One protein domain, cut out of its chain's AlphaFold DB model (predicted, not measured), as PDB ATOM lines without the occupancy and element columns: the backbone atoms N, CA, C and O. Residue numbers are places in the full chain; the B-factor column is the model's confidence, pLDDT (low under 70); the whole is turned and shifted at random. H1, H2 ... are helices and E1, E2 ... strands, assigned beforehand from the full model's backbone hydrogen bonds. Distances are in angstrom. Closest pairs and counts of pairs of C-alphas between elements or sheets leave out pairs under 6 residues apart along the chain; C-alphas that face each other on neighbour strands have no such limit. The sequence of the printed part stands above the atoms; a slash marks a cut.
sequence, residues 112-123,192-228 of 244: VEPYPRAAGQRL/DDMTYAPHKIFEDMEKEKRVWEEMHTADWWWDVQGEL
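Overview. This is residues 112 to 123 and 192 to 228 of the 244 residues of an uncharacterized protein of Peniophora sp. CBMAI 1063 (UniProt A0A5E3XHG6). Little regular structure is present: a short antiparallel two-strand ladder, E1 and E2, with one small helix, H1, near the start of E2, and loops making up most of the rest. A long loop, residues 203 to 218, leads from E2 round to H1. The printed part has 49 residues, of which 16 are in named elements, in the order E1, E2, H1; the class is mixed. It is only just compact, close to loose, with a radius of gyration of the C-alphas of 11.4 A and spans of 36 by 26 by 16 A.

Arrangement. E1, residues 112 to 114, and E2, residues 199 to 202, are antiparallel neighbours at 157 degrees. N 113 and O 200 are within hydrogen-bond range at 2.8 A. The closest C-alphas of E2 and H1, residues 219 to 227, are those of His 199 and Trp 222, 7.4 A apart. E1 and H1 are apart. In H1 every O i to N i+4 pair is within hydrogen-bond range.

Along the chain. E2 is 10.0 A long, E1 6.2 A and H1 12.9 A. E1 begins at C-alpha 112 (-14.461, 8.474, -48.268); H1 ends at C-alpha 227 (4.499, 4.145, -38.538).

Size, cuts and confidence. Residues 124 to 191 are not printed; C-alphas 123 and 192 are 19.0 A apart across the cut. The link from E2 to H1 is long, 16 residues. The model's pLDDT is under 70 at residues 192 to 193.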
ATOM      1  N   VAL A 112     -15.637   9.298 -48.562       85.56
ATOM      2  CA  VAL A 112     -14.461   8.474 -48.268       85.56
ATOM      3  C   VAL A 112     -13.186   9.230 -48.629       85.56
ATOM      4  O   VAL A 112     -12.929   9.545 -49.791       85.56
ATOM      5  N   GLU A 113     -12.363   9.487 -47.623       87.69
ATOM      6  CA  GLU A 113     -10.989   9.956 -47.751       87.69
ATOM      7  C   GLU A 113     -10.030   8.749 -47.755       87.69
ATOM      8  O   GLU A 113      -9.908   8.053 -46.742       87.69
ATOM      9  N   PRO A 114      -9.355   8.457 -48.882       89.56
ATOM     10  CA  PRO A 114      -8.419   7.342 -48.968       89.56
ATOM     11  C   PRO A 114      -7.110   7.652 -48.230       89.56
ATOM     12  O   PRO A 114      -6.677   8.803 -48.158       89.56
ATOM     13  N   TYR A 115      -6.441   6.613 -47.730       89.50
ATOM     14  CA  TYR A 115      -5.116   6.753 -47.129       89.50
ATOM     15  C   TYR A 115      -4.062   7.204 -48.164       89.50
ATOM     16  O   TYR A 115      -4.007   6.643 -49.260       89.50
ATOM     17  N   PRO A 116      -3.213   8.210 -47.858       87.12
ATOM     18  CA  PRO A 116      -2.348   8.847 -48.856       87.12
ATOM     19  C   PRO A 116      -1.070   8.067 -49.205       87.12
ATOM     20  O   PRO A 116      -0.416   8.394 -50.195       87.12
ATOM     21  N   ARG A 117      -0.673   7.069 -48.404       86.94
ATOM     22  CA  ARG A 117       0.513   6.229 -48.662       86.94
ATOM     23  C   ARG A 117       0.105   4.860 -49.203       86.94
ATOM     24  O   ARG A 117      -0.965   4.351 -48.888       86.94
ATOM     25  N   ALA A 118       0.996   4.231 -49.968       83.69
ATOM     26  CA  ALA A 118       0.821   2.839 -50.369       83.69
ATOM     27  C   ALA A 118       0.820   1.925 -49.130       83.69
ATOM     28  O   ALA A 118       1.789   1.919 -48.366       83.69
ATOM     29  N   ALA A 119      -0.253   1.153 -48.969       85.88
ATOM     30  CA  ALA A 119      -0.411   0.103 -47.969       85.88
ATOM     31  C   ALA A 119      -0.929  -1.170 -48.659       85.88
ATOM     32  O   ALA A 119      -1.695  -1.086 -49.621       85.88
ATOM     33  N   GLY A 120      -0.471  -2.343 -48.216       82.81
ATOM     34  CA  GLY A 120      -0.826  -3.633 -48.826       82.81
ATOM     35  C   GLY A 120      -0.190  -3.885 -50.198       82.81
ATOM     36  O   GLY A 120      -0.744  -4.614 -51.027       82.81
ATOM     37  N   GLN A 121       0.964  -3.275 -50.481       82.94
ATOM     38  CA  GLN A 121       1.690  -3.500 -51.726       82.94
ATOM     39  C   GLN A 121       2.283  -4.914 -51.738       82.94
ATOM     40  O   GLN A 121       3.096  -5.285 -50.894       82.94
ATOM     41  N   ARG A 122       1.912  -5.709 -52.745       74.12
ATOM     42  CA  ARG A 122       2.428  -7.073 -52.912       74.12
ATOM     43  C   ARG A 122       3.904  -7.024 -53.310       74.12
ATOM     44  O   ARG A 122       4.215  -6.741 -54.463       74.12
ATOM     45  N   LEU A 123       4.795  -7.328 -52.367       72.62
ATOM     46  CA  LEU A 123       6.244  -7.393 -52.607       72.62
ATOM     47  C   LEU A 123       6.631  -8.568 -53.518       72.62
ATOM     48  O   LEU A 123       7.510  -8.441 -54.367       72.62
ATOM     49  N   ASP A 192     -12.170 -10.136 -52.590       51.75
ATOM     50  CA  ASP A 192     -12.705  -8.877 -53.111       51.75
ATOM     51  C   ASP A 192     -13.266  -7.984 -51.986       51.75
ATOM     52  O   ASP A 192     -13.351  -6.770 -52.157       51.75
ATOM     53  N   ASP A 193     -13.531  -8.573 -50.814       63.88
ATOM     54  CA  ASP A 193     -13.999  -7.896 -49.596       63.88
ATOM     55  C   ASP A 193     -12.848  -7.501 -48.634       63.88
ATOM     56  O   ASP A 193     -13.075  -6.881 -47.594       63.88
ATOM     57  N   MET A 194     -11.588  -7.846 -48.943       73.56
ATOM     58  CA  MET A 194     -10.437  -7.527 -48.081       73.56
ATOM     59  C   MET A 194      -9.901  -6.105 -48.294       73.56
ATOM     60  O   MET A 194      -9.317  -5.780 -49.330       73.56
ATOM     61  N   THR A 195      -9.994  -5.285 -47.245       80.50
ATOM     62  CA  THR A 195      -9.415  -3.936 -47.198       80.50
ATOM     63  C   THR A 195      -7.994  -3.957 -46.621       80.50
ATOM     64  O   THR A 195      -7.780  -4.405 -45.497       80.50
ATOM     65  N   TYR A 196      -7.020  -3.446 -47.384       85.69
ATOM     66  CA  TYR A 196      -5.587  -3.453 -47.029       85.69
ATOM     67  C   TYR A 196      -5.010  -2.082 -46.639       85.69
ATOM     68  O   TYR A 196      -3.848  -1.988 -46.248       85.69
ATOM     69  N   ALA A 197      -5.800  -1.019 -46.765       88.38
ATOM     70  CA  ALA A 197      -5.428   0.345 -46.414       88.38
ATOM     71  C   ALA A 197      -6.573   0.964 -45.605       88.38
ATOM     72  O   ALA A 197      -7.731   0.719 -45.946       88.38
ATOM     73  N   PRO A 198      -6.297   1.765 -44.563       91.06
ATOM     74  CA  PRO A 198      -7.359   2.441 -43.839       91.06
ATOM     75  C   PRO A 198      -8.054   3.465 -44.745       91.06
ATOM     76  O   PRO A 198      -7.494   3.928 -45.741       91.06
ATOM     77  N   HIS A 199      -9.271   3.864 -44.397       88.88
ATOM     78  CA  HIS A 199      -9.926   4.988 -45.060       88.88
ATOM     79  C   HIS A 199     -10.873   5.738 -44.134       88.88
ATOM     80  O   HIS A 199     -11.511   5.177 -43.237       88.88
ATOM     81  N   LYS A 200     -10.991   7.040 -44.369       90.38
ATOM     82  CA  LYS A 200     -11.766   7.931 -43.525       90.38
ATOM     83  C   LYS A 200     -13.165   8.171 -44.096       90.38
ATOM     84  O   LYS A 200     -13.317   8.901 -45.062       90.38
ATOM     85  N   ILE A 201     -14.182   7.559 -43.477       89.12
ATOM     86  CA  ILE A 201     -15.607   7.762 -43.796       89.12
ATOM     87  C   ILE A 201     -16.196   8.949 -43.011       89.12
ATOM     88  O   ILE A 201     -15.980   9.057 -41.800       89.12
ATOM     89  N   PHE A 202     -16.949   9.815 -43.685       86.75
ATOM     90  CA  PHE A 202     -17.704  10.929 -43.103       86.75
ATOM     91  C   PHE A 202     -19.136  10.961 -43.658       86.75
ATOM     92  O   PHE A 202     -19.379  10.484 -44.768       86.75
ATOM     93  N   GLU A 203     -20.084  11.523 -42.907       82.44
ATOM     94  CA  GLU A 203     -21.481  11.677 -43.368       82.44
ATOM     95  C   GLU A 203     -21.662  12.859 -44.335       82.44
ATOM     96  O   GLU A 203     -22.602  12.883 -45.127       82.44
ATOM     97  N   ASP A 204     -20.751  13.831 -44.288       80.88
ATOM     98  CA  ASP A 204     -20.836  15.115 -44.980       80.88
ATOM     99  C   ASP A 204     -19.559  15.434 -45.789       80.88
ATOM    100  O   ASP A 204     -18.501  14.823 -45.612       80.88
ATOM    101  N   MET A 205     -19.658  16.391 -46.723       75.38
ATOM    102  CA  MET A 205     -18.502  16.860 -47.510       75.38
ATOM    103  C   MET A 205     -17.515  17.691 -46.685       75.38
ATOM    104  O   MET A 205     -16.361  17.844 -47.089       75.38
ATOM    105  N   GLU A 206     -17.974  18.260 -45.573       79.31
ATOM    106  CA  GLU A 206     -17.199  19.170 -44.723       79.31
ATOM    107  C   GLU A 206     -16.288  18.398 -43.746       79.31
ATOM    108  O   GLU A 206     -15.365  18.973 -43.173       79.31
ATOM    109  N   LYS A 207     -16.472  17.070 -43.671       82.12
ATOM    110  CA  LYS A 207     -15.798  16.104 -42.797       82.12
ATOM    111  C   LYS A 207     -16.014  16.368 -41.304       82.12
ATOM    112  O   LYS A 207     -15.180  15.978 -40.486       82.12
ATOM    113  N   GLU A 208     -17.128  17.002 -40.938       77.38
ATOM    114  CA  GLU A 208     -17.444  17.301 -39.540       77.38
ATOM    115  C   GLU A 208     -17.897  16.043 -38.796       77.38
ATOM    116  O   GLU A 208     -17.389  15.743 -37.710       77.38
ATOM    117  N   LYS A 209     -18.825  15.267 -39.379       82.56
ATOM    118  CA  LYS A 209     -19.353  14.066 -38.729       82.56
ATOM    119  C   LYS A 209     -18.660  12.792 -39.203       82.56
ATOM    120  O   LYS A 209     -18.774  12.343 -40.344       82.56
ATOM    121  N   ARG A 210     -17.929  12.199 -38.262       87.62
ATOM    122  CA  ARG A 210     -17.076  11.023 -38.428       87.62
ATOM    123  C   ARG A 210     -17.855   9.713 -38.272       87.62
ATOM    124  O   ARG A 210     -18.490   9.511 -37.240       87.62
ATOM    125  N   VAL A 211     -17.719   8.802 -39.238       86.50
ATOM    126  CA  VAL A 211     -18.324   7.458 -39.190       86.50
ATOM    127  C   VAL A 211     -17.261   6.408 -38.853       86.50
ATOM    128  O   VAL A 211     -16.154   6.435 -39.399       86.50
ATOM    129  N   TRP A 212     -17.611   5.480 -37.959       85.69
ATOM    130  CA  TRP A 212     -16.800   4.323 -37.575       85.69
ATOM    131  C   TRP A 212     -17.632   3.051 -37.768       85.69
ATOM    132  O   TRP A 212     -18.535   2.786 -36.978       85.69
ATOM    133  N   GLU A 213     -17.344   2.286 -38.818       81.31
ATOM    134  CA  GLU A 213     -18.036   1.021 -39.122       81.31
ATOM    135  C   GLU A 213     -17.132  -0.170 -38.794       81.31
ATOM    136  O   GLU A 213     -17.494  -1.040 -38.008       81.31
ATOM    137  N   GLU A 214     -15.916  -0.159 -39.343       84.62
ATOM    138  CA  GLU A 214     -14.976  -1.281 -39.313       84.62
ATOM    139  C   GLU A 214     -13.587  -0.871 -38.808       84.62
ATOM    140  O   GLU A 214     -13.248   0.315 -38.782       84.62
ATOM    141  N   MET A 215     -12.728  -1.839 -38.462       85.56
ATOM    142  CA  MET A 215     -11.372  -1.541 -37.957       85.56
ATOM    143  C   MET A 215     -10.546  -0.674 -38.920       85.56
ATOM    144  O   MET A 215      -9.833   0.223 -38.475       85.56
ATOM    145  N   HIS A 216     -10.668  -0.889 -40.234       83.81
ATOM    146  CA  HIS A 216      -9.974  -0.097 -41.259       83.81
ATOM    147  C   HIS A 216     -10.543   1.328 -41.410       83.81
ATOM    148  O   HIS A 216      -9.959   2.166 -42.096       83.81
ATOM    149  N   THR A 217     -11.663   1.635 -40.747       89.81
ATOM    150  CA  THR A 217     -12.177   3.002 -40.606       89.81
ATOM    151  C   THR A 217     -11.638   3.711 -39.364       89.81
ATOM    152  O   THR A 217     -11.818   4.916 -39.257       89.81
ATOM    153  N   ALA A 218     -10.974   3.030 -38.423       88.50
ATOM    154  CA  ALA A 218     -10.513   3.639 -37.173       88.50
ATOM    155  C   ALA A 218      -9.278   4.546 -37.357       88.50
ATOM    156  O   ALA A 218      -8.355   4.201 -38.096       88.50
ATOM    157  N   ASP A 219      -9.208   5.653 -36.602       89.94
ATOM    158  CA  ASP A 219      -8.004   6.506 -36.546       89.94
ATOM    159  C   ASP A 219      -6.791   5.706 -36.058       89.94
ATOM    160  O   ASP A 219      -5.707   5.851 -36.604       89.94
ATOM    161  N   TRP A 220      -6.990   4.754 -35.139       90.38
ATOM    162  CA  TRP A 220      -5.930   3.841 -34.702       90.38
ATOM    163  C   TRP A 220      -5.252   3.097 -35.866       90.38
ATOM    164  O   TRP A 220      -4.026   3.018 -35.899       90.38
ATOM    165  N   TRP A 221      -6.013   2.578 -36.843       90.94
ATOM    166  CA  TRP A 221      -5.401   1.930 -38.010       90.94
ATOM    167  C   TRP A 221      -4.666   2.981 -38.845       90.94
ATOM    168  O   TRP A 221      -3.535   2.741 -39.250       90.94
ATOM    169  N   TRP A 222      -5.269   4.152 -39.069       91.56
ATOM    170  CA  TRP A 222      -4.647   5.254 -39.811       91.56
ATOM    171  C   TRP A 222      -3.286   5.673 -39.235       91.56
ATOM    172  O   TRP A 222      -2.326   5.819 -39.993       91.56
ATOM    173  N   ASP A 223      -3.196   5.815 -37.915       91.62
ATOM    174  CA  ASP A 223      -1.994   6.260 -37.214       91.62
ATOM    175  C   ASP A 223      -0.913   5.167 -37.219       91.62
ATOM    176  O   ASP A 223       0.204   5.417 -37.677       91.62
ATOM    177  N   VAL A 224      -1.258   3.923 -36.853       90.62
ATOM    178  CA  VAL A 224      -0.329   2.772 -36.904       90.62
ATOM    179  C   VAL A 224       0.180   2.535 -38.331       90.62
ATOM    180  O   VAL A 224       1.363   2.289 -38.550       90.62
ATOM    181  N   GLN A 225      -0.680   2.676 -39.341       91.81
ATOM    182  CA  GLN A 225      -0.299   2.565 -40.751       91.81
ATOM    183  C   GLN A 225       0.667   3.682 -41.203       91.81
ATOM    184  O   GLN A 225       1.325   3.541 -42.242       91.81
ATOM    185  N   GLY A 226       0.760   4.784 -40.452       89.50
ATOM    186  CA  GLY A 226       1.749   5.849 -40.627       89.50
ATOM    187  C   GLY A 226       3.151   5.443 -40.175       89.50
ATOM    188  O   GLY A 226       4.129   5.831 -40.817       89.50
ATOM    189  N   GLU A 227       3.242   4.628 -39.127       92.69
ATOM    190  CA  GLU A 227       4.499   4.145 -38.538       92.69
ATOM    191  C   GLU A 227       5.133   2.999 -39.344       92.69
ATOM    192  O   GLU A 227       6.351   2.833 -39.335       92.69
ATOM    193  N   LEU A 228       4.324   2.234 -40.086       90.25
ATOM    194  CA  LEU A 228       4.798   1.128 -40.923       90.25
ATOM    195  C   LEU A 228       5.607   1.593 -42.150       90.25
ATOM    196  O   LEU A 228       5.462   2.713 -42.648       90.25
TER     197      LEU A 228